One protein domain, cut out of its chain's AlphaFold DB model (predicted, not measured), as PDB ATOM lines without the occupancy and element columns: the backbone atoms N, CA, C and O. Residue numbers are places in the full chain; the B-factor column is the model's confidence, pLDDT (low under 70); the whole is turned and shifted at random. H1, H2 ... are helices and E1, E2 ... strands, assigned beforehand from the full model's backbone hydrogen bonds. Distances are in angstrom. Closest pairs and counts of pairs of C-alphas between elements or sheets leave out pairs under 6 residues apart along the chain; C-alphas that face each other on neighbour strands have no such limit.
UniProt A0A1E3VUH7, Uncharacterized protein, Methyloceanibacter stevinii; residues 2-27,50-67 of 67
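What this domain is: This is residues 2 to 27 and 50 to 67 of the 67 residues of an uncharacterized protein of Methyloceanibacter stevinii (UniProt A0A1E3VUH7). Two antiparallel strands, E1 and E2, make a short ribbon side by side, and two helices, H1 and H2, follow one another along one side of it, meeting at a corner at Ile 15. The unnamed tail after E2 loops away and folds back between E2 and H2, where residues 65 to 66 pair with E2 on the side away from E1. The 44 printed residues include two named helices and two named strands, in the order E1, H1, H2, E2 along the chain, and the class is mixed, helices and strands. The whole is compact, with a radius of gyration of the C-alphas of 10.0 A, and its rounded outline spans 26 by 21 by 17 A.

Where its parts are: E1 is residues 2 to 6, 13.0 A from first to last C-alpha, and begins at C-alpha 2 at (-37.950, -15.305, -12.454). E2 is residues 51 to 55, also 13.0 A, and ends at C-alpha 55 at (-35.185, -19.658, -13.058). H1 is residues 9 to 14, with 8.9 A between its first and last C-alphas. H2, residues 16 to 25, is the longest helix at 14.3 A and ends at C-alpha 25 at (-26.355, -30.078, -11.833).

How they stand to each other: E1 and E2 are antiparallel neighbours, with 156 degrees between their N-to-C directions. Their C-alphas 3 and 54, which face each other, are 4.7 A apart. N 4 and O 53 are 2.9 A apart and N 51 and O 6 are 2.8 A apart, both within hydrogen-bond range. Residues 53 to 54 of E2 also pair with residues 65 to 66, antiparallel. The closest C-alphas of E1 and H1 are those of Ile 6 and Leu 12, at 6.3 A. The closest of H1 and E2 are those of Leu 12 and Val 51, at 8.0 A. H1 and H2 meet only through their link. E1 and H2 are apart. In H1 and H2 every O i to N i+4 pair is within hydrogen-bond range.

The domain as a whole: The two C-alphas farthest apart are those of Thr 8 and Pro 27, at 28.5 A. Residues 28 to 49 are not printed, and C-alphas 27 and 50 are 24.7 A apart across this cut, which falls in the link from H2 to E2. The links E1 to H1 and H1 to H2 are tight. Residues 56 to 67 hold no named element, and Leu 67 is the chain's last residue. The mean pLDDT of the printed part is 76.2; residue 27 and residues 57 to 67 are under 70, where the model's confidence is low.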
ATOM      1  N   ARG A   2     -36.585 -14.995 -12.899       76.62
ATOM      2  CA  ARG A   2     -37.950 -15.305 -12.454       76.62
ATOM      3  C   ARG A   2     -37.844 -16.051 -11.123       76.62
ATOM      4  O   ARG A   2     -36.996 -16.933 -11.007       76.62
ATOM      5  N   ILE A   3     -38.632 -15.629 -10.140       79.88
ATOM      6  CA  ILE A   3     -38.734 -16.272  -8.831       79.88
ATOM      7  C   ILE A   3     -40.190 -16.688  -8.675       79.88
ATOM      8  O   ILE A   3     -41.072 -15.836  -8.793       79.88
ATOM      9  N   ASP A   4     -40.419 -17.969  -8.429       83.56
ATOM     10  CA  ASP A   4     -41.738 -18.522  -8.145       83.56
ATOM     11  C   ASP A   4     -41.786 -18.940  -6.670       83.56
ATOM     12  O   ASP A   4     -40.796 -19.429  -6.116       83.56
ATOM     13  N   ILE A   5     -42.922 -18.663  -6.029       85.62
ATOM     14  CA  ILE A   5     -43.189 -18.978  -4.624       85.62
ATOM     15  C   ILE A   5     -44.076 -20.213  -4.620       85.62
ATOM     16  O   ILE A   5     -45.141 -20.192  -5.227       85.62
ATOM     17  N   ILE A   6     -43.616 -21.264  -3.954       87.06
ATOM     18  CA  ILE A   6     -44.337 -22.527  -3.804       87.06
ATOM     19  C   ILE A   6     -44.719 -22.639  -2.338       87.06
ATOM     20  O   ILE A   6     -43.832 -22.788  -1.498       87.06
ATOM     21  N   ASP A   7     -46.005 -22.535  -2.030       86.50
ATOM     22  CA  ASP A   7     -46.528 -22.560  -0.659       86.50
ATOM     23  C   ASP A   7     -47.584 -23.656  -0.436       86.50
ATOM     24  O   ASP A   7     -48.077 -23.838   0.680       86.50
ATOM     25  N   THR A   8     -47.886 -24.442  -1.474       84.88
ATOM     26  CA  THR A   8     -48.750 -25.618  -1.376       84.88
ATOM     27  C   THR A   8     -47.976 -26.916  -1.573       84.88
ATOM     28  O   THR A   8     -47.037 -27.015  -2.367       84.88
ATOM     29  N   HIS A   9     -48.407 -27.968  -0.872       84.38
ATOM     30  CA  HIS A   9     -47.804 -29.297  -1.006       84.38
ATOM     31  C   HIS A   9     -47.915 -29.853  -2.431       84.38
ATOM     32  O   HIS A   9     -46.972 -30.455  -2.933       84.38
ATOM     33  N   GLN A  10     -49.027 -29.589  -3.122       85.88
ATOM     34  CA  GLN A  10     -49.209 -30.040  -4.501       85.88
ATOM     35  C   GLN A  10     -48.219 -29.371  -5.465       85.88
ATOM     36  O   GLN A  10     -47.586 -30.066  -6.254       85.88
ATOM     37  N   GLU A  11     -48.029 -28.051  -5.380       86.81
ATOM     38  CA  GLU A  11     -47.048 -27.344  -6.217       86.81
ATOM     39  C   GLU A  11     -45.614 -27.778  -5.911       86.81
ATOM     40  O   GLU A  11     -44.776 -27.828  -6.810       86.81
ATOM     41  N   LEU A  12     -45.332 -28.138  -4.652       87.19
ATOM     42  CA  LEU A  12     -44.070 -28.773  -4.300       87.19
ATOM     43  C   LEU A  12     -43.919 -30.067  -5.100       87.19
ATOM     44  O   LEU A  12     -42.961 -30.184  -5.856       87.19
ATOM     45  N   LEU A  13     -44.868 -31.004  -5.018       88.44
ATOM     46  CA  LEU A  13     -44.800 -32.272  -5.761       88.44
ATOM     47  C   LEU A  13     -44.566 -32.080  -7.270       88.44
ATOM     48  O   LEU A  13     -43.789 -32.836  -7.861       88.44
ATOM     49  N   ASP A  14     -45.170 -31.052  -7.867       89.69
ATOM     50  CA  ASP A  14     -45.055 -30.749  -9.297       89.69
ATOM     51  C   ASP A  14     -43.635 -30.309  -9.716       89.69
ATOM     52  O   ASP A  14     -43.241 -30.497 -10.868       89.69
ATOM     53  N   ILE A  15     -42.822 -29.769  -8.797       87.50
ATOM     54  CA  ILE A  15     -41.437 -29.353  -9.087       87.50
ATOM     55  C   ILE A  15     -40.386 -30.430  -8.808       87.50
ATOM     56  O   ILE A  15     -39.192 -30.157  -8.956       87.50
ATOM     57  N   ARG A  16     -40.789 -31.651  -8.440       87.69
ATOM     58  CA  ARG A  16     -39.866 -32.738  -8.087       87.69
ATOM     59  C   ARG A  16     -38.752 -32.950  -9.114       87.69
ATOM     60  O   ARG A  16     -37.581 -33.004  -8.749       87.69
ATOM     61  N   GLU A  17     -39.106 -33.086 -10.390       86.31
ATOM     62  CA  GLU A  17     -38.125 -33.363 -11.451       86.31
ATOM     63  C   GLU A  17     -37.104 -32.227 -11.576       86.31
ATOM     64  O   GLU A  17     -35.916 -32.456 -11.795       86.31
ATOM     65  N   ASN A  18     -37.551 -30.991 -11.357       83.81
ATOM     66  CA  ASN A  18     -36.696 -29.813 -11.379       83.81
ATOM     67  C   ASN A  18     -35.770 -29.766 -10.161       83.81
ATOM     68  O   ASN A  18     -34.600 -29.418 -10.298       83.81
ATOM     69  N   TRP A  19     -36.270 -30.151  -8.985       85.12
ATOM     70  CA  TRP A  19     -35.481 -30.302  -7.762       85.12
ATOM     71  C   TRP A  19     -34.350 -31.315  -7.941       85.12
ATOM     72  O   TRP A  19     -33.189 -31.017  -7.657       85.12
ATOM     73  N   GLU A  20     -34.673 -32.495  -8.474       84.25
ATOM     74  CA  GLU A  20     -33.693 -33.542  -8.770       84.25
ATOM     75  C   GLU A  20     -32.691 -33.102  -9.857       84.25
ATOM     76  O   GLU A  20     -31.497 -33.385  -9.744       84.25
ATOM     77  N   ALA A  21     -33.134 -32.355 -10.875       84.19
ATOM     78  CA  ALA A  21     -32.262 -31.828 -11.926       84.19
ATOM     79  C   ALA A  21     -31.283 -30.760 -11.414       84.19
ATOM     80  O   ALA A  21     -30.103 -30.794 -11.767       84.19
ATOM     81  N   VAL A  22     -31.747 -29.835 -10.563       81.06
ATOM     82  CA  VAL A  22     -30.886 -28.840  -9.904       81.06
ATOM     83  C   VAL A  22     -29.831 -29.547  -9.064       81.06
ATOM     84  O   VAL A  22     -28.646 -29.259  -9.223       81.06
ATOM     85  N   TYR A  23     -30.244 -30.534  -8.263       75.25
ATOM     86  CA  TYR A  23     -29.335 -31.357  -7.467       75.25
ATOM     87  C   TYR A  23     -28.269 -32.049  -8.324       75.25
ATOM     88  O   TYR A  23     -27.082 -31.963  -8.024       75.25
ATOM     89  N   ALA A  24     -28.665 -32.693  -9.424       79.31
ATOM     90  CA  ALA A  24     -27.720 -33.358 -10.320       79.31
ATOM     91  C   ALA A  24     -26.750 -32.379 -11.011       79.31
ATOM     92  O   ALA A  24     -25.670 -32.785 -11.442       79.31
ATOM     93  N   SER A  25     -27.138 -31.109 -11.147       81.19
ATOM     94  CA  SER A  25     -26.355 -30.078 -11.833       81.19
ATOM     95  C   SER A  25     -25.368 -29.324 -10.938       81.19
ATOM     96  O   SER A  25     -24.476 -28.668 -11.480       81.19
ATOM     97  N   ASP A  26     -25.508 -29.410  -9.609       75.25
ATOM     98  CA  ASP A  26     -24.669 -28.685  -8.651       75.25
ATOM     99  C   ASP A  26     -23.679 -29.624  -7.928       75.25
ATOM    100  O   ASP A  26     -24.026 -30.257  -6.928       75.25
ATOM    101  N   PRO A  27     -22.427 -29.728  -8.410       67.81
ATOM    102  CA  PRO A  27     -21.403 -30.567  -7.790       67.81
ATOM    103  C   PRO A  27     -20.935 -30.063  -6.413       67.81
ATOM    104  O   PRO A  27     -20.270 -30.813  -5.700       67.81
ATOM    105  N   PHE A  50     -42.629 -21.669   2.546       82.19
ATOM    106  CA  PHE A  50     -42.573 -21.387   1.123       82.19
ATOM    107  C   PHE A  50     -41.202 -21.803   0.598       82.19
ATOM    108  O   PHE A  50     -40.199 -21.640   1.291       82.19
ATOM    109  N   VAL A  51     -41.170 -22.342  -0.615       83.31
ATOM    110  CA  VAL A  51     -39.942 -22.649  -1.355       83.31
ATOM    111  C   VAL A  51     -39.788 -21.611  -2.458       83.31
ATOM    112  O   VAL A  51     -40.741 -21.329  -3.189       83.31
ATOM    113  N   LEU A  52     -38.593 -21.031  -2.581       84.44
ATOM    114  CA  LEU A  52     -38.288 -20.059  -3.627       84.44
ATOM    115  C   LEU A  52     -37.557 -20.752  -4.775       84.44
ATOM    116  O   LEU A  52     -36.390 -21.121  -4.655       84.44
ATOM    117  N   ALA A  53     -38.236 -20.893  -5.910       82.94
ATOM    118  CA  ALA A  53     -37.663 -21.472  -7.118       82.94
ATOM    119  C   ALA A  53     -37.146 -20.360  -8.038       82.94
ATOM    120  O   ALA A  53     -37.914 -19.513  -8.497       82.94
ATOM    121  N   ALA A  54     -35.845 -20.355  -8.336       80.75
ATOM    122  CA  ALA A  54     -35.244 -19.373  -9.234       80.75
ATOM    123  C   ALA A  54     -34.952 -19.975 -10.616       80.75
ATOM    124  O   ALA A  54     -34.239 -20.976 -10.755       80.75
ATOM    125  N   ALA A  55     -35.454 -19.317 -11.664       74.81
ATOM    126  CA  ALA A  55     -35.185 -19.658 -13.058       74.81
ATOM    127  C   ALA A  55     -34.668 -18.451 -13.867       74.81
ATOM    128  O   ALA A  55     -35.071 -17.297 -13.650       74.81
ATOM    129  N   PRO A  56     -33.769 -18.675 -14.843       70.81
ATOM    130  CA  PRO A  56     -33.407 -17.650 -15.810       70.81
ATOM    131  C   PRO A  56     -34.623 -17.312 -16.687       70.81
ATOM    132  O   PRO A  56     -35.311 -18.191 -17.186       70.81
ATOM    133  N   THR A  57     -34.873 -16.020 -16.910       59.34
ATOM    134  CA  THR A  57     -36.066 -15.517 -17.630       59.34
ATOM    135  C   THR A  57     -36.138 -15.959 -19.100       59.34
ATOM    136  O   THR A  57     -37.165 -15.780 -19.743       59.34
ATOM    137  N   THR A  58     -35.064 -16.528 -19.646       53.28
ATOM    138  CA  THR A  58     -34.888 -16.799 -21.078       53.28
ATOM    139  C   THR A  58     -35.093 -18.254 -21.508       53.28
ATOM    140  O   THR A  58     -35.001 -18.512 -22.705       53.28
ATOM    141  N   LEU A  59     -35.398 -19.203 -20.611       52.97
ATOM    142  CA  LEU A  59     -35.724 -20.586 -21.002       52.97
ATOM    143  C   LEU A  59     -36.998 -21.078 -20.295       52.97
ATOM    144  O   LEU A  59     -37.091 -20.918 -19.081       52.97
ATOM    145  N   PRO A  60     -37.969 -21.688 -21.006       53.38
ATOM    146  CA  PRO A  60     -39.302 -21.918 -20.446       53.38
ATOM    147  C   PRO A  60     -39.385 -23.040 -19.401       53.38
ATOM    148  O   PRO A  60     -40.447 -23.206 -18.812       53.38
ATOM    149  N   THR A  61     -38.325 -23.831 -19.187       55.59
ATOM    150  CA  THR A  61     -38.508 -25.166 -18.581       55.59
ATOM    151  C   THR A  61     -37.389 -25.645 -17.653       55.59
ATOM    152  O   THR A  61     -37.403 -26.807 -17.271       55.59
ATOM    153  N   MET A  62     -36.406 -24.816 -17.281       55.59
ATOM    154  CA  MET A  62     -35.281 -25.297 -16.460       55.59
ATOM    155  C   MET A  62     -34.965 -24.358 -15.295       55.59
ATOM    156  O   MET A  62     -34.392 -23.281 -15.474       55.59
ATOM    157  N   TRP A  63     -35.354 -24.787 -14.096       55.44
ATOM    158  CA  TRP A  63     -35.039 -24.129 -12.826       55.44
ATOM    159  C   TRP A  63     -33.578 -24.383 -12.460       55.44
ATOM    160  O   TRP A  63     -33.018 -25.416 -12.825       55.44
ATOM    161  N   ARG A  64     -32.939 -23.417 -11.794       57.50
ATOM    162  CA  ARG A  64     -31.495 -23.453 -11.506       57.50
ATOM    163  C   ARG A  64     -31.151 -23.529 -10.026       57.50
ATOM    164  O   ARG A  64     -30.037 -23.928  -9.714       57.50
ATOM    165  N   SER A  65     -32.058 -23.149  -9.133       59.28
ATOM    166  CA  SER A  65     -31.816 -23.223  -7.691       59.28
ATOM    167  C   SER A  65     -33.114 -23.136  -6.892       59.28
ATOM    168  O   SER A  65     -34.078 -22.501  -7.331       59.28
ATOM    169  N   PHE A  66     -33.104 -23.756  -5.712       63.09
ATOM    170  CA  PHE A  66     -34.156 -23.677  -4.701       63.09
ATOM    171  C   PHE A  66     -33.559 -23.115  -3.405       63.09
ATOM    172  O   PHE A  66     -32.444 -23.489  -3.037       63.09
ATOM    173  N   LEU A  67     -34.280 -22.193  -2.766       63.91
ATOM    174  CA  LEU A  67     -33.972 -21.617  -1.454       63.91
ATOM    175  C   LEU A  67     -35.111 -21.896  -0.475       63.91
ATOM    176  O   LEU A  67     -36.285 -21.827  -0.919       63.91
TER     177      LEU A  67